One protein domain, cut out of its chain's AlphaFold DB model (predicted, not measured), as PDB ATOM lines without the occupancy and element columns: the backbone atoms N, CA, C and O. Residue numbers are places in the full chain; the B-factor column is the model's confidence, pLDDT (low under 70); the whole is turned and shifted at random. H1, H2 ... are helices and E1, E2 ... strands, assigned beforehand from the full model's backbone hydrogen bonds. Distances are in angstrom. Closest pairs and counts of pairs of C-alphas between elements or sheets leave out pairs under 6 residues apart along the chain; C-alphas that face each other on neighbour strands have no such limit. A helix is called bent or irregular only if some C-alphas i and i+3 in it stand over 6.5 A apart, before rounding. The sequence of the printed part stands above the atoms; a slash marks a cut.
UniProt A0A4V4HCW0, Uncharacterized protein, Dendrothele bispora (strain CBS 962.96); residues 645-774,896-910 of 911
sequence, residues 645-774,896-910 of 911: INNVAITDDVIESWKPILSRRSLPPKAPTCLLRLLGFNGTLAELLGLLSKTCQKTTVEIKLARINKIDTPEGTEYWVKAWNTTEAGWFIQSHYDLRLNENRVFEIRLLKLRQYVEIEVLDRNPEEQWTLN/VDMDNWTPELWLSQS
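Overview. This is residues 645 to 774 and 896 to 910 of the 911 residues of an uncharacterized protein of Dendrothele bispora (strain CBS 962.96) (UniProt A0A4V4HCW0). A twisted antiparallel sheet of five strands forms a wall, with helices H2 and H3 over one face and H1 beyond them, away from the sheet. Short H5 sits by the E5 edge, H4 only grazes the sheet, and the small strand E1 lies off the first end of H1, joined to it by a tight link. The printed part has 145 residues with five named helices and six named strands, in the order E1 H1 E2 H2 E3 E4 H3 E5 H4 E6 H5; the sheet runs E5 E2 E4 E3 E6, and the class is mixed, helices and strands. It is compact, with a radius of gyration of the C-alphas of 14.6 A, and spans 40 by 35 by 30 A.

Arrangement. Inner strands E4, residues 716 to 723, and E3, residues 705 to 713, form an antiparallel hairpin, with N 711 and O 718 2.8 A apart. E2, residues 675 to 679, is antiparallel to E4, with N 676 and O 721 at 2.8 A. Edge strand E5, residues 748 to 751, pairs with E2 through N 677 and O 750, 2.8 A. Edge strand E6, residues 770 to 772, pairs with E3 through N 771 and O 708, 2.9 A. H2, residues 685 to 696, is on the sheet over E3, at a height of 9.8 A; H3, residues 726 to 736, is over E4 at 8.1 A. They make two layers, helices on one face of a sheet, and are near each other. E2, H2, E3 and E4, H3, E5 are split strand-helix-strand units, each with another strand between its two, and both crossovers are right-handed. H1, residues 652 to 662, touches residues 694 to 696 of H2 at a steep tilt of 52 degrees; the closest C-alphas, of Ile 655 and Thr 695, are 7.0 A apart. H5, residues 903 to 908, only just touches H3, with 3 pairs of C-alphas within 8 A, the closest Ile 733 and Pro 903 at 6.9 A. Every O i to N i+4 pair is within hydrogen-bond range in H2, H3, H5 and H4, residues 754 to 759; in H1, 5 of 7 are.

Along the chain. E3 and E4 measure 22.4 and 22.3 A, H2 15.9 A and H3 15.1 A. H1, 14.0 A, is irregular: C-alphas 657 and 660 are 7.2 A apart. E1, residues 648 to 650, pairs with no named strand and begins at C-alpha 648 (-16.658, 93.476, 0.153). E3 begins at C-alpha 705 (5.323, 93.644, 13.133). H5 ends at C-alpha 908 (11.352, 84.864, -9.074).

Size, cuts and confidence. The C-alphas of Ser 666 and Asp 764 are the two farthest apart, at 40.9 A. Residues 775 to 895 are not printed, and C-alphas 774 and 896 are 31.5 A apart across this cut. The long links are H1 to E2 and H3 to E5. Mean pLDDT of the printed part is 90.6; residues 665, 761 to 765, 774 and 910 are under 70.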
ATOM      1  N   ILE A 645     -13.497  95.684   2.824       80.69
ATOM      2  CA  ILE A 645     -12.579  96.288   1.844       80.69
ATOM      3  C   ILE A 645     -13.352  96.523   0.551       80.69
ATOM      4  O   ILE A 645     -13.900  95.579  -0.008       80.69
ATOM      5  N   ASN A 646     -13.389  97.760   0.046       76.56
ATOM      6  CA  ASN A 646     -14.041  98.095  -1.231       76.56
ATOM      7  C   ASN A 646     -15.492  97.577  -1.329       76.56
ATOM      8  O   ASN A 646     -15.899  97.032  -2.350       76.56
ATOM      9  N   ASN A 647     -16.265  97.726  -0.245       82.25
ATOM     10  CA  ASN A 647     -17.638  97.215  -0.088       82.25
ATOM     11  C   ASN A 647     -17.780  95.679  -0.074       82.25
ATOM     12  O   ASN A 647     -18.898  95.167  -0.093       82.25
ATOM     13  N   VAL A 648     -16.675  94.935   0.007       85.38
ATOM     14  CA  VAL A 648     -16.658  93.476   0.153       85.38
ATOM     15  C   VAL A 648     -16.270  93.125   1.585       85.38
ATOM     16  O   VAL A 648     -15.190  93.480   2.059       85.38
ATOM     17  N   ALA A 649     -17.151  92.420   2.292       89.25
ATOM     18  CA  ALA A 649     -16.855  91.922   3.629       89.25
ATOM     19  C   ALA A 649     -15.904  90.716   3.546       89.25
ATOM     20  O   ALA A 649     -16.251  89.678   2.982       89.25
ATOM     21  N   ILE A 650     -14.718  90.833   4.141       91.88
ATOM     22  CA  ILE A 650     -13.827  89.704   4.403       91.88
ATOM     23  C   ILE A 650     -14.401  88.940   5.592       91.88
ATOM     24  O   ILE A 650     -14.274  89.346   6.752       91.88
ATOM     25  N   THR A 651     -15.059  87.829   5.289       93.25
ATOM     26  CA  THR A 651     -15.509  86.865   6.290       93.25
ATOM     27  C   THR A 651     -14.360  85.942   6.694       93.25
ATOM     28  O   THR A 651     -13.358  85.815   5.987       93.25
ATOM     29  N   ASP A 652     -14.502  85.259   7.832       91.31
ATOM     30  CA  ASP A 652     -13.518  84.255   8.256       91.31
ATOM     31  C   ASP A 652     -13.378  83.119   7.221       91.31
ATOM     32  O   ASP A 652     -12.291  82.572   7.068       91.31
ATOM     33  N   ASP A 653     -14.426  82.833   6.438       93.50
ATOM     34  CA  ASP A 653     -14.384  81.849   5.347       93.50
ATOM     35  C   ASP A 653     -13.426  82.269   4.219       93.50
ATOM     36  O   ASP A 653     -12.699  81.437   3.674       93.50
ATOM     37  N   VAL A 654     -13.369  83.569   3.898       94.62
ATOM     38  CA  VAL A 654     -12.400  84.108   2.929       94.62
ATOM     39  C   VAL A 654     -10.977  83.939   3.464       94.62
ATOM     40  O   VAL A 654     -10.096  83.489   2.733       94.62
ATOM     41  N   ILE A 655     -10.748  84.214   4.750       93.94
ATOM     42  CA  ILE A 655      -9.429  84.043   5.380       93.94
ATOM     43  C   ILE A 655      -9.022  82.563   5.409       93.94
ATOM     44  O   ILE A 655      -7.874  82.231   5.110       93.94
ATOM     45  N   GLU A 656      -9.948  81.653   5.714       93.81
ATOM     46  CA  GLU A 656      -9.688  80.209   5.653       93.81
ATOM     47  C   GLU A 656      -9.377  79.743   4.225       93.81
ATOM     48  O   GLU A 656      -8.507  78.891   4.039       93.81
ATOM     49  N   SER A 657      -9.991  80.349   3.201       95.25
ATOM     50  CA  SER A 657      -9.654  80.060   1.801       95.25
ATOM     51  C   SER A 657      -8.210  80.439   1.438       95.25
ATOM     52  O   SER A 657      -7.605  79.809   0.572       95.25
ATOM     53  N   TRP A 658      -7.613  81.410   2.140       95.88
ATOM     54  CA  TRP A 658      -6.216  81.815   1.957       95.88
ATOM     55  C   TRP A 658      -5.213  80.934   2.698       95.88
ATOM     56  O   TRP A 658      -4.014  81.018   2.432       95.88
ATOM     57  N   LYS A 659      -5.665  80.060   3.602       93.12
ATOM     58  CA  LYS A 659      -4.790  79.201   4.409       93.12
ATOM     59  C   LYS A 659      -3.748  78.424   3.588       93.12
ATOM     60  O   LYS A 659      -2.604  78.392   4.034       93.12
ATOM     61  N   PRO A 660      -4.049  77.847   2.406       91.62
ATOM     62  CA  PRO A 660      -3.032  77.180   1.588       91.62
ATOM     63  C   PRO A 660      -1.919  78.124   1.103       91.62
ATOM     64  O   PRO A 660      -0.765  77.712   1.032       91.62
ATOM     65  N   ILE A 661      -2.252  79.385   0.802       89.69
ATOM     66  CA  ILE A 661      -1.293  80.417   0.373       89.69
ATOM     67  C   ILE A 661      -0.455  80.875   1.572       89.69
ATOM     68  O   ILE A 661       0.770  80.904   1.486       89.69
ATOM     69  N   LEU A 662      -1.104  81.135   2.711       90.00
ATOM     70  CA  LEU A 662      -0.451  81.523   3.967       90.00
ATOM     71  C   LEU A 662       0.446  80.403   4.528       90.00
ATOM     72  O   LEU A 662       1.434  80.673   5.200       90.00
ATOM     73  N   SER A 663       0.137  79.141   4.215       84.94
ATOM     74  CA  SER A 663       0.884  77.965   4.680       84.94
ATOM     75  C   SER A 663       2.018  77.517   3.742       84.94
ATOM     76  O   SER A 663       2.544  76.410   3.917       84.94
ATOM     77  N   ARG A 664       2.392  78.311   2.726       77.44
ATOM     78  CA  ARG A 664       3.514  77.983   1.823       77.44
ATOM     79  C   ARG A 664       4.812  77.783   2.631       77.44
ATOM     80  O   ARG A 664       5.044  78.442   3.641       77.44
ATOM     81  N   ARG A 665       5.629  76.797   2.228       68.19
ATOM     82  CA  ARG A 665       6.729  76.245   3.055       68.19
ATOM     83  C   ARG A 665       8.142  76.596   2.596       68.19
ATOM     84  O   ARG A 665       9.082  76.360   3.348       68.19
ATOM     85  N   SER A 666       8.317  77.102   1.380       84.94
ATOM     86  CA  SER A 666       9.641  77.494   0.898       84.94
ATOM     87  C   SER A 666      10.087  78.752   1.632       84.94
ATOM     88  O   SER A 666       9.420  79.779   1.523       84.94
ATOM     89  N   LEU A 667      11.200  78.659   2.362       87.38
ATOM     90  CA  LEU A 667      11.841  79.795   3.020       87.38
ATOM     91  C   LEU A 667      12.067  80.913   1.982       87.38
ATOM     92  O   LEU A 667      12.815  80.680   1.030       87.38
ATOM     93  N   PRO A 668      11.427  82.091   2.118       91.25
ATOM     94  CA  PRO A 668      11.624  83.174   1.174       91.25
ATOM     95  C   PRO A 668      13.043  83.734   1.313       91.25
ATOM     96  O   PRO A 668      13.658  83.633   2.384       91.25
ATOM     97  N   PRO A 669      13.569  84.376   0.257       91.88
ATOM     98  CA  PRO A 669      14.787  85.164   0.376       91.88
ATOM     99  C   PRO A 669      14.591  86.272   1.423       91.88
ATOM    100  O   PRO A 669      13.472  86.630   1.797       91.88
ATOM    101  N   LYS A 670      15.690  86.847   1.919       95.06
ATOM    102  CA  LYS A 670      15.598  88.031   2.785       95.06
ATOM    103  C   LYS A 670      15.067  89.211   1.972       95.06
ATOM    104  O   LYS A 670      15.516  89.439   0.847       95.06
ATOM    105  N   ALA A 671      14.127  89.967   2.539       96.06
ATOM    106  CA  ALA A 671      13.640  91.183   1.900       96.06
ATOM    107  C   ALA A 671      14.768  92.231   1.821       96.06
ATOM    108  O   ALA A 671      15.600  92.287   2.734       96.06
ATOM    109  N   PRO A 672      14.791  93.102   0.793       96.06
ATOM    110  CA  PRO A 672      15.801  94.160   0.683       96.06
ATOM    111  C   PRO A 672      15.806  95.131   1.875       96.06
ATOM    112  O   PRO A 672      16.837  95.696   2.222       96.06
ATOM    113  N   THR A 673      14.653  95.320   2.517       96.69
ATOM    114  CA  THR A 673      14.474  96.156   3.708       96.69
ATOM    115  C   THR A 673      13.348  95.590   4.576       96.69
ATOM    116  O   THR A 673      12.519  94.816   4.100       96.69
ATOM    117  N   CYS A 674      13.308  95.960   5.859       96.44
ATOM    118  CA  CYS A 674      12.188  95.649   6.753       96.44
ATOM    119  C   CYS A 674      11.070  96.710   6.724       96.44
ATOM    120  O   CYS A 674      10.124  96.618   7.507       96.44
ATOM    121  N   LEU A 675      11.205  97.731   5.871       97.38
ATOM    122  CA  LEU A 675      10.266  98.841   5.715       97.38
ATOM    123  C   LEU A 675       9.414  98.623   4.457       97.38
ATOM    124  O   LEU A 675       9.927  98.656   3.337       97.38
ATOM    125  N   LEU A 676       8.118  98.391   4.647       97.75
ATOM    126  CA  LEU A 676       7.166  98.044   3.593       97.75
ATOM    127  C   LEU A 676       6.061  99.101   3.494       97.75
ATOM    128  O   LEU A 676       5.683  99.723   4.487       97.75
ATOM    129  N   ARG A 677       5.513  99.275   2.294       97.00
ATOM    130  CA  ARG A 677       4.359 100.126   1.990       97.00
ATOM    131  C   ARG A 677       3.252  99.235   1.438       97.00
ATOM    132  O   ARG A 677       3.481  98.509   0.474       97.00
ATOM    133  N   LEU A 678       2.082  99.261   2.067       97.44
ATOM    134  CA  LEU A 678       0.889  98.546   1.622       97.44
ATOM    135  C   LEU A 678      -0.082  99.544   0.993       97.44
ATOM    136  O   LEU A 678      -0.500 100.506   1.643       97.44
ATOM    137  N   LEU A 679      -0.430  99.289  -0.262       95.88
ATOM    138  CA  LEU A 679      -1.334 100.085  -1.084       95.88
ATOM    139  C   LEU A 679      -2.620  99.292  -1.364       95.88
ATOM    140  O   LEU A 679      -2.616  98.059  -1.332       95.88
ATOM    141  N   GLY A 680      -3.718  99.995  -1.651       91.38
ATOM    142  CA  GLY A 680      -4.995  99.390  -2.064       91.38
ATOM    143  C   GLY A 680      -5.936  98.965  -0.927       91.38
ATOM    144  O   GLY A 680      -7.050  98.513  -1.199       91.38
ATOM    145  N   PHE A 681      -5.538  99.142   0.339       93.38
ATOM    146  CA  PHE A 681      -6.387  98.872   1.503       93.38
ATOM    147  C   PHE A 681      -7.074 100.155   1.992       93.38
ATOM    148  O   PHE A 681      -6.437 101.018   2.585       93.38
ATOM    149  N   ASN A 682      -8.391 100.249   1.795       90.38
ATOM    150  CA  ASN A 682      -9.189 101.435   2.147       90.38
ATOM    151  C   ASN A 682      -9.850 101.370   3.542       90.38
ATOM    152  O   ASN A 682     -10.652 102.238   3.880       90.38
ATOM    153  N   GLY A 683      -9.564 100.333   4.336       90.81
ATOM    154  CA  GLY A 683     -10.097 100.202   5.696       90.81
ATOM    155  C   GLY A 683      -9.384 101.111   6.700       90.81
ATOM    156  O   GLY A 683      -8.472 101.857   6.352       90.81
ATOM    157  N   THR A 684      -9.786 101.027   7.962       94.00
ATOM    158  CA  THR A 684      -9.151 101.669   9.124       94.00
ATOM    159  C   THR A 684      -7.910 100.903   9.599       94.00
ATOM    160  O   THR A 684      -7.728  99.723   9.289       94.00
ATOM    161  N   LEU A 685      -7.068 101.540  10.423       94.81
ATOM    162  CA  LEU A 685      -5.907 100.874  11.028       94.81
ATOM    163  C   LEU A 685      -6.317  99.663  11.885       94.81
ATOM    164  O   LEU A 685      -5.662  98.625  11.835       94.81
ATOM    165  N   ALA A 686      -7.423  99.765  12.627       93.62
ATOM    166  CA  ALA A 686      -7.954  98.665  13.430       93.62
ATOM    167  C   ALA A 686      -8.406  97.476  12.565       93.62
ATOM    168  O   ALA A 686      -8.154  96.321  12.912       93.62
ATOM    169  N   GLU A 687      -9.032  97.747  11.418       94.00
ATOM    170  CA  GLU A 687      -9.404  96.716  10.446       94.00
ATOM    171  C   GLU A 687      -8.175  96.048   9.827       94.00
ATOM    172  O   GLU A 687      -8.146  94.820   9.716       94.00
ATOM    173  N   LEU A 688      -7.135  96.823   9.491       95.81
ATOM    174  CA  LEU A 688      -5.872  96.275   9.000       95.81
ATOM    175  C   LEU A 688      -5.205  95.385  10.054       95.81
ATOM    176  O   LEU A 688      -4.812  94.265   9.743       95.81
ATOM    177  N   LEU A 689      -5.102  95.842  11.304       94.88
ATOM    178  CA  LEU A 689      -4.532  95.054  12.401       94.88
ATOM    179  C   LEU A 689      -5.323  93.769  12.648       94.88
ATOM    180  O   LEU A 689      -4.732  92.708  12.849       94.88
ATOM    181  N   GLY A 690      -6.654  93.843  12.591       94.62
ATOM    182  CA  GLY A 690      -7.526  92.676  12.684       94.62
ATOM    183  C   GLY A 690      -7.269  91.671  11.562       94.62
ATOM    184  O   GLY A 690      -7.190  90.469  11.822       94.62
ATOM    185  N   LEU A 691      -7.086  92.153  10.329       95.19
ATOM    186  CA  LEU A 691      -6.758  91.323   9.174       95.19
ATOM    187  C   LEU A 691      -5.376  90.676   9.325       95.19
ATOM    188  O   LEU A 691      -5.275  89.453   9.253       95.19
ATOM    189  N   LEU A 692      -4.340  91.477   9.594       96.00
ATOM    190  CA  LEU A 692      -2.952  91.019   9.722       96.00
ATOM    191  C   LEU A 692      -2.771  90.045  10.888       96.00
ATOM    192  O   LEU A 692      -2.060  89.056  10.749       96.00
ATOM    193  N   SER A 693      -3.443  90.273  12.019       93.94
ATOM    194  CA  SER A 693      -3.433  89.344  13.154       93.94
ATOM    195  C   SER A 693      -3.995  87.977  12.758       93.94
ATOM    196  O   SER A 693      -3.376  86.945  13.023       93.94
ATOM    197  N   LYS A 694      -5.129  87.952  12.043       94.00
ATOM    198  CA  LYS A 694      -5.735  86.704  11.566       94.00
ATOM    199  C   LYS A 694      -4.878  86.009  10.510       94.00
ATOM    200  O   LYS A 694      -4.750  84.790  10.572       94.00
ATOM    201  N   THR A 695      -4.292  86.735   9.557       93.94
ATOM    202  CA  THR A 695      -3.475  86.124   8.496       93.94
ATOM    203  C   THR A 695      -2.118  85.649   9.014       93.94
ATOM    204  O   THR A 695      -1.733  84.522   8.710       93.94
ATOM    205  N   CYS A 696      -1.435  86.418   9.869       92.50
ATOM    206  CA  CYS A 696      -0.149  86.027  10.467       92.50
ATOM    207  C   CYS A 696      -0.281  84.854  11.458       92.50
ATOM    208  O   CYS A 696       0.657  84.089  11.630       92.50
ATOM    209  N   GLN A 697      -1.441  84.637  12.087       89.94
ATOM    210  CA  GLN A 697      -1.681  83.416  12.881       89.94
ATOM    211  C   GLN A 697      -1.801  82.146  12.026       89.94
ATOM    212  O   GLN A 697      -1.743  81.033  12.550       89.94
ATOM    213  N   LYS A 698      -2.033  82.295  10.717       91.25
ATOM    214  CA  LYS A 698      -2.197  81.184   9.771       91.25
ATOM    215  C   LYS A 698      -0.932  80.926   8.956       91.25
ATOM    216  O   LYS A 698      -0.922  79.966   8.184       91.25
ATOM    217  N   THR A 699       0.105  81.750   9.106       91.19
ATOM    218  CA  THR A 699       1.406  81.504   8.480       91.19
ATOM    219  C   THR A 699       2.164  80.403   9.219       91.19
ATOM    220  O   THR A 699       1.936  80.135  10.396       91.19
ATOM    221  N   THR A 700       3.067  79.721   8.513       85.94
ATOM    222  CA  THR A 700       3.916  78.655   9.083       85.94
ATOM    223  C   THR A 700       4.977  79.183  10.046       85.94
ATOM    224  O   THR A 700       5.492  78.425  10.866       85.94
ATOM    225  N   VAL A 701       5.299  80.471   9.939       88.62
ATOM    226  CA  VAL A 701       6.290  81.178  10.748       88.62
ATOM    227  C   VAL A 701       5.607  82.357  11.434       88.62
ATOM    228  O   VAL A 701       4.737  83.000  10.843       88.62
ATOM    229  N   GLU A 702       5.996  82.636  12.676       91.88
ATOM    230  CA  GLU A 702       5.565  83.830  13.401       91.88
ATOM    231  C   GLU A 702       6.174  85.079  12.740       91.88
ATOM    232  O   GLU A 702       7.395  85.217  12.667       91.88
ATOM    233  N   ILE A 703       5.327  85.983  12.243       94.31
ATOM    234  CA  ILE A 703       5.748  87.249  11.626       94.31
ATOM    235  C   ILE A 703       5.509  88.373  12.635       94.31
ATOM    236  O   ILE A 703       4.358  88.633  12.994       94.31
ATOM    237  N   LYS A 704       6.569  89.060  13.083       93.75
ATOM    238  CA  LYS A 704       6.459  90.143  14.066       93.75
ATOM    239  C   LYS A 704       6.484  91.496  13.363       93.75
ATOM    240  O   LYS A 704       7.411  91.878  12.645       93.75
ATOM    241  N   LEU A 705       5.424  92.262  13.587       95.31
ATOM    242  CA  LEU A 705       5.323  93.644  13.133       95.31
ATOM    243  C   LEU A 705       5.630  94.555  14.314       95.31
ATOM    244  O   LEU A 705       5.055  94.396  15.386       95.31
ATOM    245  N   ALA A 706       6.546  95.496  14.124       93.69
ATOM    246  CA  ALA A 706       6.957  96.405  15.185       93.69
ATOM    247  C   ALA A 706       6.134  97.700  15.180       93.69
ATOM    248  O   ALA A 706       5.849  98.266  16.236       93.69
ATOM    249  N   ARG A 707       5.767  98.177  13.982       93.75
ATOM    250  CA  ARG A 707       5.035  99.432  13.794       93.75
ATOM    251  C   ARG A 707       4.221  99.431  12.507       93.75
ATOM    252  O   ARG A 707       4.679  98.909  11.490       93.75
ATOM    253  N   ILE A 708       3.056 100.069  12.550       96.00
ATOM    254  CA  ILE A 708       2.235 100.380  11.376       96.00
ATOM    255  C   ILE A 708       1.795 101.841  11.475       96.00
ATOM    256  O   ILE A 708       1.284 102.253  12.512       96.00
ATOM    257  N   ASN A 709       1.991 102.616  10.408       94.88
ATOM    258  CA  ASN A 709       1.482 103.983  10.299       94.88
ATOM    259  C   ASN A 709       0.519 104.079   9.113       94.88
ATOM    260  O   ASN A 709       0.860 103.649   8.012       94.88
ATOM    261  N   LYS A 710      -0.654 104.669   9.329       95.62
ATOM    262  CA  LYS A 710      -1.591 105.078   8.285       95.62
ATOM    263  C   LYS A 710      -1.151 106.432   7.725       95.62
ATOM    264  O   LYS A 710      -0.840 107.357   8.479       95.62
ATOM    265  N   ILE A 711      -1.088 106.537   6.404       94.38
ATOM    266  CA  ILE A 711      -0.650 107.730   5.682       94.38
ATOM    267  C   ILE A 711      -1.680 108.046   4.615       94.38
ATOM    268  O   ILE A 711      -1.863 107.274   3.678       94.38
ATOM    269  N   ASP A 712      -2.340 109.187   4.754       92.06
ATOM    270  CA  ASP A 712      -3.240 109.687   3.726       92.06
ATOM    271  C   ASP A 712      -2.421 110.505   2.721       92.06
ATOM    272  O   ASP A 712      -1.858 111.554   3.043       92.06
ATOM    273  N   THR A 713      -2.301 109.980   1.505       90.75
ATOM    274  CA  THR A 713      -1.635 110.640   0.377       90.75
ATOM    275  C   THR A 713      -2.683 111.163  -0.612       90.75
ATOM    276  O   THR A 713      -3.835 110.724  -0.578       90.75
ATOM    277  N   PRO A 714      -2.321 112.072  -1.538       89.75
ATOM    278  CA  PRO A 714      -3.232 112.502  -2.602       89.75
ATOM    279  C   PRO A 714      -3.735 111.355  -3.495       89.75
ATOM    280  O   PRO A 714      -4.788 111.481  -4.114       89.75
ATOM    281  N   GLU A 715      -2.985 110.254  -3.565       89.19
ATOM    282  CA  GLU A 715      -3.278 109.070  -4.383       89.19
ATOM    283  C   GLU A 715      -4.175 108.057  -3.645       89.19
ATOM    284  O   GLU A 715      -4.743 107.162  -4.268       89.19
ATOM    285  N   GLY A 716      -4.341 108.218  -2.328       91.81
ATOM    286  CA  GLY A 716      -5.140 107.345  -1.474       91.81
ATOM    287  C   GLY A 716      -4.511 107.107  -0.100       91.81
ATOM    288  O   GLY A 716      -3.460 107.655   0.244       91.81
ATOM    289  N   THR A 717      -5.171 106.272   0.700       93.69
ATOM    290  CA  THR A 717      -4.652 105.829   1.997       93.69
ATOM    291  C   THR A 717      -3.654 104.691   1.815       93.69
ATOM    292  O   THR A 717      -3.890 103.732   1.080       93.69
ATOM    293  N   GLU A 718      -2.555 104.767   2.554       95.69
ATOM    294  CA  GLU A 718      -1.474 103.794   2.523       95.69
ATOM    295  C   GLU A 718      -1.043 103.414   3.928       95.69
ATOM    296  O   GLU A 718      -1.173 104.192   4.874       95.69
ATOM    297  N   TYR A 719      -0.468 102.223   4.059       97.00
ATOM    298  CA  TYR A 719       0.004 101.721   5.341       97.00
ATOM    299  C   TYR A 719       1.488 101.412   5.288       97.00
ATOM    300  O   TYR A 719       1.945 100.554   4.537       97.00
ATOM    301  N   TRP A 720       2.255 102.126   6.099       96.88
ATOM    302  CA  TRP A 720       3.694 101.956   6.209       96.88
ATOM    303  C   TRP A 720       3.982 100.996   7.353       96.88
ATOM    304  O   TRP A 720       3.720 101.302   8.516       96.88
ATOM    305  N   VAL A 721       4.504  99.824   7.016       96.88
ATOM    306  CA  VAL A 721       4.697  98.697   7.926       96.88
ATOM    307  C   VAL A 721       6.183  98.481   8.167       96.88
ATOM    308  O   VAL A 721       6.969  98.342   7.230       96.88
ATOM    309  N   LYS A 722       6.571  98.403   9.439       96.44
ATOM    310  CA  LYS A 722       7.913  98.009   9.861       96.44
ATOM    311  C   LYS A 722       7.861  96.601  10.438       96.44
ATOM    312  O   LYS A 722       7.383  96.401  11.556       96.44
ATOM    313  N   ALA A 723       8.367  95.630   9.684       96.50
ATOM    314  CA  ALA A 723       8.613  94.285  10.198       96.50
ATOM    315  C   ALA A 723       9.814  94.298  11.159       96.50
ATOM    316  O   ALA A 723      10.660  95.199  11.105       96.50
ATOM    317  N   TRP A 724       9.924  93.305  12.043       92.94
ATOM    318  CA  TRP A 724      11.008  93.274  13.028       92.94
ATOM    319  C   TRP A 724      12.394  93.255  12.371       92.94
ATOM    320  O   TRP A 724      13.277  94.019  12.764       92.94
ATOM    321  N   ASN A 725      12.565  92.444  11.324       94.31
ATOM    322  CA  ASN A 725      13.793  92.334  10.535       94.31
ATOM    323  C   ASN A 725      13.493  91.981   9.059       94.31
ATOM    324  O   ASN A 725      12.342  91.798   8.663       94.31
ATOM    325  N   THR A 726      14.532  91.882   8.224       96.06
ATOM    326  CA  THR A 726      14.410  91.568   6.784       96.06
ATOM    327  C   THR A 726      13.946  90.141   6.487       96.06
ATOM    328  O   THR A 726      13.420  89.880   5.406       96.06
ATOM    329  N   THR A 727      14.120  89.208   7.424       95.00
ATOM    330  CA  THR A 727      13.668  87.815   7.271       95.00
ATOM    331  C   THR A 727      12.158  87.736   7.465       95.00
ATOM    332  O   THR A 727      11.452  87.175   6.635       95.00
ATOM    333  N   GLU A 728      11.647  88.369   8.519       95.25
ATOM    334  CA  GLU A 728      10.209  88.465   8.771       95.25
ATOM    335  C   GLU A 728       9.492  89.297   7.707       95.25
ATOM    336  O   GLU A 728       8.401  88.929   7.286       95.25
ATOM    337  N   ALA A 729      10.126  90.359   7.198       96.62
ATOM    338  CA  ALA A 729       9.621  91.079   6.031       96.62
ATOM    339  C   ALA A 729       9.518  90.169   4.795       96.62
ATOM    340  O   ALA A 729       8.540  90.259   4.058       96.62
ATOM    341  N   GLY A 730      10.479  89.263   4.589       95.94
ATOM    342  CA  GLY A 730      10.434  88.299   3.487       95.94
ATOM    343  C   GLY A 730       9.245  87.342   3.601       95.94
ATOM    344  O   GLY A 730       8.491  87.171   2.641       95.94
ATOM    345  N   TRP A 731       9.018  86.794   4.798       95.25
ATOM    346  CA  TRP A 731       7.834  85.985   5.106       95.25
ATOM    347  C   TRP A 731       6.528  86.764   4.960       95.25
ATOM    348  O   TRP A 731       5.559  86.234   4.411       95.25
ATOM    349  N   PHE A 732       6.504  88.027   5.390       96.38
ATOM    350  CA  PHE A 732       5.354  88.907   5.216       96.38
ATOM    351  C   PHE A 732       5.015  89.084   3.737       96.38
ATOM    352  O   PHE A 732       3.872  88.830   3.354       96.38
ATOM    353  N   ILE A 733       6.000  89.455   2.909       95.94
ATOM    354  CA  ILE A 733       5.817  89.658   1.467       95.94
ATOM    355  C   ILE A 733       5.281  88.376   0.832       95.94
ATOM    356  O   ILE A 733       4.213  88.416   0.233       95.94
ATOM    357  N   GLN A 734       5.962  87.239   1.020       94.56
ATOM    358  CA  GLN A 734       5.588  85.960   0.404       94.56
ATOM    359  C   GLN A 734       4.179  85.492   0.800       94.56
ATOM    360  O   GLN A 734       3.472  84.912  -0.023       94.56
ATOM    361  N   SER A 735       3.757  85.756   2.039       93.44
ATOM    362  CA  SER A 735       2.450  85.321   2.542       93.44
ATOM    363  C   SER A 735       1.303  86.231   2.090       93.44
ATOM    364  O   SER A 735       0.176  85.759   1.954       93.44
ATOM    365  N   HIS A 736       1.565  87.523   1.853       95.12
ATOM    366  CA  HIS A 736       0.510  88.522   1.648       95.12
ATOM    367  C   HIS A 736       0.400  89.061   0.212       95.12
ATOM    368  O   HIS A 736      -0.666  89.561  -0.143       95.12
ATOM    369  N   TYR A 737       1.433  88.942  -0.636       94.06
ATOM    370  CA  TYR A 737       1.409  89.520  -1.995       94.06
ATOM    371  C   TYR A 737       0.385  88.859  -2.942       94.06
ATOM    372  O   TYR A 737      -0.118  89.500  -3.864       94.06
ATOM    373  N   ASP A 738       0.076  87.580  -2.711       91.56
ATOM    374  CA  ASP A 738      -0.811  86.762  -3.550       91.56
ATOM    375  C   ASP A 738      -2.252  86.685  -3.017       91.56
ATOM    376  O   ASP A 738      -3.097  86.010  -3.613       91.56
ATOM    377  N   LEU A 739      -2.563  87.353  -1.901       94.44
ATOM    378  CA  LEU A 739      -3.916  87.347  -1.346       94.44
ATOM    379  C   LEU A 739      -4.856  88.110  -2.277       94.44
ATOM    380  O   LEU A 739      -4.618  89.278  -2.595       94.44
ATOM    381  N   ARG A 740      -5.934  87.449  -2.710       93.62
ATOM    382  CA  ARG A 740      -6.925  88.015  -3.632       93.62
ATOM    383  C   ARG A 740      -8.318  88.069  -3.018       93.62
ATOM    384  O   ARG A 740      -8.719  87.161  -2.290       93.62
ATOM    385  N   LEU A 741      -9.055  89.112  -3.385       92.88
ATOM    386  CA  LEU A 741     -10.462  89.333  -3.084       92.88
ATOM    387  C   LEU A 741     -11.166  89.777  -4.375       92.88
ATOM    388  O   LEU A 741     -10.852  90.840  -4.903       92.88
ATOM    389  N   ASN A 742     -12.095  88.960  -4.887       82.81
ATOM    390  CA  ASN A 742     -12.841  89.219  -6.129       82.81
ATOM    391  C   ASN A 742     -11.926  89.680  -7.282       82.81
ATOM    392  O   ASN A 742     -12.080  90.775  -7.811       82.81
ATOM    393  N   GLU A 743     -10.936  88.842  -7.609       86.69
ATOM    394  CA  GLU A 743      -9.920  89.027  -8.666       86.69
ATOM    395  C   GLU A 743      -8.817  90.061  -8.389       86.69
ATOM    396  O   GLU A 743      -7.708  89.908  -8.905       86.69
ATOM    397  N   ASN A 744      -9.049  91.024  -7.497       91.56
ATOM    398  CA  ASN A 744      -8.057  92.030  -7.121       91.56
ATOM    399  C   ASN A 744      -7.172  91.563  -5.964       91.56
ATOM    400  O   ASN A 744      -7.593  90.782  -5.110       91.56
ATOM    401  N   ARG A 745      -5.931  92.055  -5.910       92.56
ATOM    402  CA  ARG A 745      -5.056  91.830  -4.753       92.56
ATOM    403  C   ARG A 745      -5.545  92.626  -3.551       92.56
ATOM    404  O   ARG A 745      -6.001  93.754  -3.701       92.56
ATOM    405  N   VAL A 746      -5.420  92.035  -2.365       94.31
ATOM    406  CA  VAL A 746      -5.753  92.702  -1.095       94.31
ATOM    407  C   VAL A 746      -4.783  93.851  -0.825       94.31
ATOM    408  O   VAL A 746      -5.202  94.914  -0.377       94.31
ATOM    409  N   PHE A 747      -3.499  93.633  -1.121       94.69
ATOM    410  CA  PHE A 747      -2.449  94.635  -0.995       94.69
ATOM    411  C   PHE A 747      -1.594  94.662  -2.255       94.69
ATOM    412  O   PHE A 747      -1.212  93.617  -2.786       94.69
ATOM    413  N   GLU A 748      -1.201  95.856  -2.670       96.06
ATOM    414  CA  GLU A 748       0.010  96.040  -3.456       96.06
ATOM    415  C   GLU A 748       1.154  96.387  -2.492       96.06
ATOM    416  O   GLU A 748       1.081  97.362  -1.742       96.06
ATOM    417  N   ILE A 749       2.192  95.544  -2.463       97.38
ATOM    418  CA  ILE A 749       3.322  95.679  -1.536       97.38
ATOM    419  C   ILE A 749       4.495  96.338  -2.263       97.38
ATOM    420  O   ILE A 749       4.992  95.806  -3.256       97.38
ATOM    421  N   ARG A 750       4.968  97.468  -1.734       97.56
ATOM    422  CA  ARG A 750       6.147  98.211  -2.204       97.56
ATOM    423  C   ARG A 750       7.173  98.367  -1.080       97.56
ATOM    424  O   ARG A 750       6.863  98.144   0.092       97.56
ATOM    425  N   LEU A 751       8.402  98.750  -1.425       97.19
ATOM    426  CA  LEU A 751       9.426  99.081  -0.431       97.19
ATOM    427  C   LEU A 751       9.285 100.540   0.012       97.19
ATOM    428  O   LEU A 751       8.933 101.406  -0.787       97.19
ATOM    429  N   LEU A 752       9.587 100.813   1.278       95.88
ATOM    430  CA  LEU A 752       9.561 102.160   1.846       95.88
ATOM    431  C   LEU A 752      10.989 102.666   2.077       95.88
ATOM    432  O   LEU A 752      11.777 101.992   2.745       95.88
ATOM    433  N   LYS A 753      11.317 103.853   1.546       95.62
ATOM    434  CA  LYS A 753      12.636 104.482   1.731       95.62
ATOM    435  C   LYS A 753      12.827 104.881   3.194       95.62
ATOM    436  O   LYS A 753      11.924 105.434   3.825       95.62
ATOM    437  N   LEU A 754      14.025 104.663   3.726       93.31
ATOM    438  CA  LEU A 754      14.409 104.995   5.095       93.31
ATOM    439  C   LEU A 754      14.154 106.467   5.392       93.31
ATOM    440  O   LEU A 754      13.599 106.801   6.434       93.31
ATOM    441  N   ARG A 755      14.515 107.345   4.451       91.19
ATOM    442  CA  ARG A 755      14.286 108.782   4.584       91.19
ATOM    443  C   ARG A 755      12.805 109.104   4.792       91.19
ATOM    444  O   ARG A 755      12.486 109.837   5.718       91.19
ATOM    445  N   GLN A 756      11.916 108.498   4.002       91.25
ATOM    446  CA  GLN A 756      10.469 108.686   4.143       91.25
ATOM    447  C   GLN A 756       9.994 108.207   5.518       91.25
ATOM    448  O   GLN A 756       9.291 108.931   6.214       91.25
ATOM    449  N   TYR A 757      10.435 107.020   5.943       90.31
ATOM    450  CA  TYR A 757      10.077 106.453   7.242       90.31
ATOM    451  C   TYR A 757      10.534 107.317   8.433       90.31
ATOM    452  O   TYR A 757       9.795 107.448   9.407       90.31
ATOM    453  N   VAL A 758      11.733 107.903   8.363       86.06
ATOM    454  CA  VAL A 758      12.313 108.737   9.433       86.06
ATOM    455  C   VAL A 758      11.729 110.150   9.451       86.06
ATOM    456  O   VAL A 758      11.587 110.726  10.524       86.06
ATOM    457  N   GLU A 759      11.377 110.708   8.290       83.38
ATOM    458  CA  GLU A 759      10.782 112.049   8.176       83.38
ATOM    459  C   GLU A 759       9.347 112.122   8.722       83.38
ATOM    460  O   GLU A 759       8.820 113.217   8.911       83.38
ATOM    461  N   ILE A 760       8.715 110.986   9.043       79.12
ATOM    462  CA  ILE A 760       7.472 110.998   9.816       79.12
ATOM    463  C   ILE A 760       7.762 111.459  11.245       79.12
ATOM    464  O   ILE A 760       8.363 110.733  12.041       79.12
ATOM    465  N   GLU A 761       7.230 112.626  11.605       67.25
ATOM    466  CA  GLU A 761       7.157 113.074  12.993       67.25
ATOM    467  C   GLU A 761       6.349 112.066  13.826       67.25
ATOM    468  O   GLU A 761       5.135 111.913  13.691       67.25
ATOM    469  N   VAL A 762       7.064 111.319  14.671       59.16
ATOM    470  CA  VAL A 762       6.535 110.202  15.470       59.16
ATOM    471  C   VAL A 762       5.689 110.674  16.656       59.16
ATOM    472  O   VAL A 762       4.913 109.894  17.197       59.16
ATOM    473  N   LEU A 763       5.864 111.920  17.098       49.19
ATOM    474  CA  LEU A 763       5.401 112.368  18.414       49.19
ATOM    475  C   LEU A 763       4.047 113.094  18.410       49.19
ATOM    476  O   LEU A 763       3.466 113.220  19.483       49.19
ATOM    477  N   ASP A 764       3.519 113.479  17.243       57.84
ATOM    478  CA  ASP A 764       2.294 114.296  17.137       57.84
ATOM    479  C   ASP A 764       1.130 113.599  16.402       57.84
ATOM    480  O   ASP A 764       0.123 114.229  16.077       57.84
ATOM    481  N   ARG A 765       1.232 112.291  16.131       68.81
ATOM    482  CA  ARG A 765       0.197 111.557  15.385       68.81
ATOM    483  C   ARG A 765      -0.920 111.020  16.271       68.81
ATOM    484  O   ARG A 765      -0.698 110.588  17.400       68.81
ATOM    485  N   ASN A 766      -2.130 111.024  15.717       79.56
ATOM    486  CA  ASN A 766      -3.313 110.450  16.344       79.56
ATOM    487  C   ASN A 766      -3.089 108.935  16.576       79.56
ATOM    488  O   ASN A 766      -2.667 108.252  15.639       79.56
ATOM    489  N   PRO A 767      -3.372 108.375  17.769       78.56
ATOM    490  CA  PRO A 767      -3.299 106.926  18.016       78.56
ATOM    491  C   PRO A 767      -4.177 106.083  17.071       78.56
ATOM    492  O   PRO A 767      -3.950 104.891  16.917       78.56
ATOM    493  N   GLU A 768      -5.164 106.677  16.396       85.31
ATOM    494  CA  GLU A 768      -5.942 105.992  15.350       85.31
ATOM    495  C   GLU A 768      -5.169 105.807  14.027       85.31
ATOM    496  O   GLU A 768      -5.570 105.012  13.173       85.31
ATOM    497  N   GLU A 769      -4.053 106.516  13.850       88.25
ATOM    498  CA  GLU A 769      -3.203 106.493  12.654       88.25
ATOM    499  C   GLU A 769      -1.883 105.751  12.868       88.25
ATOM    500  O   GLU A 769      -1.143 105.524  11.910       88.25
ATOM    501  N   GLN A 770      -1.561 105.359  14.098       92.06
ATOM    502  CA  GLN A 770      -0.314 104.681  14.411       92.06
ATOM    503  C   GLN A 770      -0.536 103.547  15.403       92.06
ATOM    504  O   GLN A 770      -1.241 103.693  16.388       92.06
ATOM    505  N   TRP A 771       0.142 102.430  15.155       93.12
ATOM    506  CA  TRP A 771       0.200 101.299  16.066       93.12
ATOM    507  C   TRP A 771       1.647 100.869  16.294       93.12
ATOM    508  O   TRP A 771       2.442 100.812  15.347       93.12
ATOM    509  N   THR A 772       1.987 100.535  17.540       89.44
ATOM    510  CA  THR A 772       3.283  99.938  17.907       89.44
ATOM    511  C   THR A 772       3.097  98.713  18.801       89.44
ATOM    512  O   THR A 772       2.165  98.654  19.601       89.44
ATOM    513  N   LEU A 773       3.993  97.726  18.683       82.31
ATOM    514  CA  LEU A 773       3.865  96.403  19.320       82.31
ATOM    515  C   LEU A 773       3.622  96.442  20.847       82.31
ATOM    516  O   LEU A 773       2.978  95.544  21.387       82.31
ATOM    517  N   ASN A 774       4.052  97.499  21.539       68.38
ATOM    518  CA  ASN A 774       3.855  97.648  22.985       68.38
ATOM    519  C   ASN A 774       2.410  97.951  23.413       68.38
ATOM    520  O   ASN A 774       2.083  97.790  24.587       68.38
ATOM    521  N   VAL A 896      18.898  98.558  -4.351       92.19
ATOM    522  CA  VAL A 896      17.877  98.056  -5.269       92.19
ATOM    523  C   VAL A 896      17.071  99.256  -5.732       92.19
ATOM    524  O   VAL A 896      16.855 100.191  -4.963       92.19
ATOM    525  N   ASP A 897      16.625  99.237  -6.983       93.62
ATOM    526  CA  ASP A 897      15.682 100.232  -7.478       93.62
ATOM    527  C   ASP A 897      14.339 100.073  -6.746       93.62
ATOM    528  O   ASP A 897      13.507  99.241  -7.106       93.62
ATOM    529  N   MET A 898      14.171 100.823  -5.655       92.56
ATOM    530  CA  MET A 898      13.010 100.715  -4.769       92.56
ATOM    531  C   MET A 898      11.715 101.164  -5.443       92.56
ATOM    532  O   MET A 898      10.648 100.694  -5.052       92.56
ATOM    533  N   ASP A 899      11.803 102.051  -6.438       91.19
ATOM    534  CA  ASP A 899      10.638 102.618  -7.116       91.19
ATOM    535  C   ASP A 899      10.069 101.621  -8.143       91.19
ATOM    536  O   ASP A 899       8.854 101.493  -8.282       91.19
ATOM    537  N   ASN A 900      10.940 100.830  -8.783       92.38
ATOM    538  CA  ASN A 900      10.548  99.777  -9.727       92.38
ATOM    539  C   ASN A 900      10.479  98.370  -9.106       92.38
ATOM    540  O   ASN A 900      10.209  97.394  -9.807       92.38
ATOM    541  N   TRP A 901      10.708  98.240  -7.798       96.06
ATOM    542  CA  TRP A 901      10.683  96.946  -7.122       96.06
ATOM    543  C   TRP A 901       9.267  96.356  -7.073       96.06
ATOM    544  O   TRP A 901       8.300  97.043  -6.714       96.06
ATOM    545  N   THR A 902       9.157  95.059  -7.376       95.50
ATOM    546  CA  THR A 902       7.919  94.285  -7.235       95.50
ATOM    547  C   THR A 902       8.167  92.945  -6.527       95.50
ATOM    548  O   THR A 902       9.233  92.337  -6.709       95.50
ATOM    549  N   PRO A 903       7.195  92.438  -5.742       95.19
ATOM    550  CA  PRO A 903       7.289  91.120  -5.117       95.19
ATOM    551  C   PRO A 903       7.530  89.977  -6.110       95.19
ATOM    552  O   PRO A 903       8.239  89.034  -5.780       95.19
ATOM    553  N   GLU A 904       6.989  90.054  -7.330       94.19
ATOM    554  CA  GLU A 904       7.130  89.017  -8.365       94.19
ATOM    555  C   GLU A 904       8.569  88.912  -8.857       94.19
ATOM    556  O   GLU A 904       9.124  87.815  -8.937       94.19
ATOM    557  N   LEU A 905       9.190  90.059  -9.156       92.12
ATOM    558  CA  LEU A 905      10.581  90.111  -9.596       92.12
ATOM    559  C   LEU A 905      11.494  89.561  -8.496       92.12
ATOM    560  O   LEU A 905      12.424  88.811  -8.764       92.12
ATOM    561  N   TRP A 906      11.200  89.898  -7.244       94.69
ATOM    562  CA  TRP A 906      11.990  89.456  -6.105       94.69
ATOM    563  C   TRP A 906      11.813  87.963  -5.786       94.69
ATOM    564  O   TRP A 906      12.803  87.263  -5.591       94.69
ATOM    565  N   LEU A 907      10.585  87.436  -5.792       90.25
ATOM    566  CA  LEU A 907      10.328  86.012  -5.541       90.25
ATOM    567  C   LEU A 907      10.824  85.117  -6.684       90.25
ATOM    568  O   LEU A 907      11.264  83.995  -6.434       90.25
ATOM    569  N   SER A 908      10.810  85.606  -7.926       89.44
ATOM    570  CA  SER A 908      11.352  84.864  -9.074       89.44
ATOM    571  C   SER A 908      12.879  84.747  -9.072       89.44
ATOM    572  O   SER A 908      13.402  83.865  -9.734       89.44
ATOM    573  N   GLN A 909      13.599  85.567  -8.299       81.75
ATOM    574  CA  GLN A 909      15.045  85.401  -8.087       81.75
ATOM    575  C   GLN A 909      15.387  84.270  -7.102       81.75
ATOM    576  O   GLN A 909      16.560  83.929  -6.952       81.75
ATOM    577  N   SER A 910      14.392  83.727  -6.389       62.22
ATOM    578  CA  SER A 910      14.585  82.712  -5.341       62.22
ATOM    579  C   SER A 910      14.095  81.308  -5.682       62.22
ATOM    580  O   SER A 910      14.397  80.376  -4.937       62.22
TER     581      SER A 910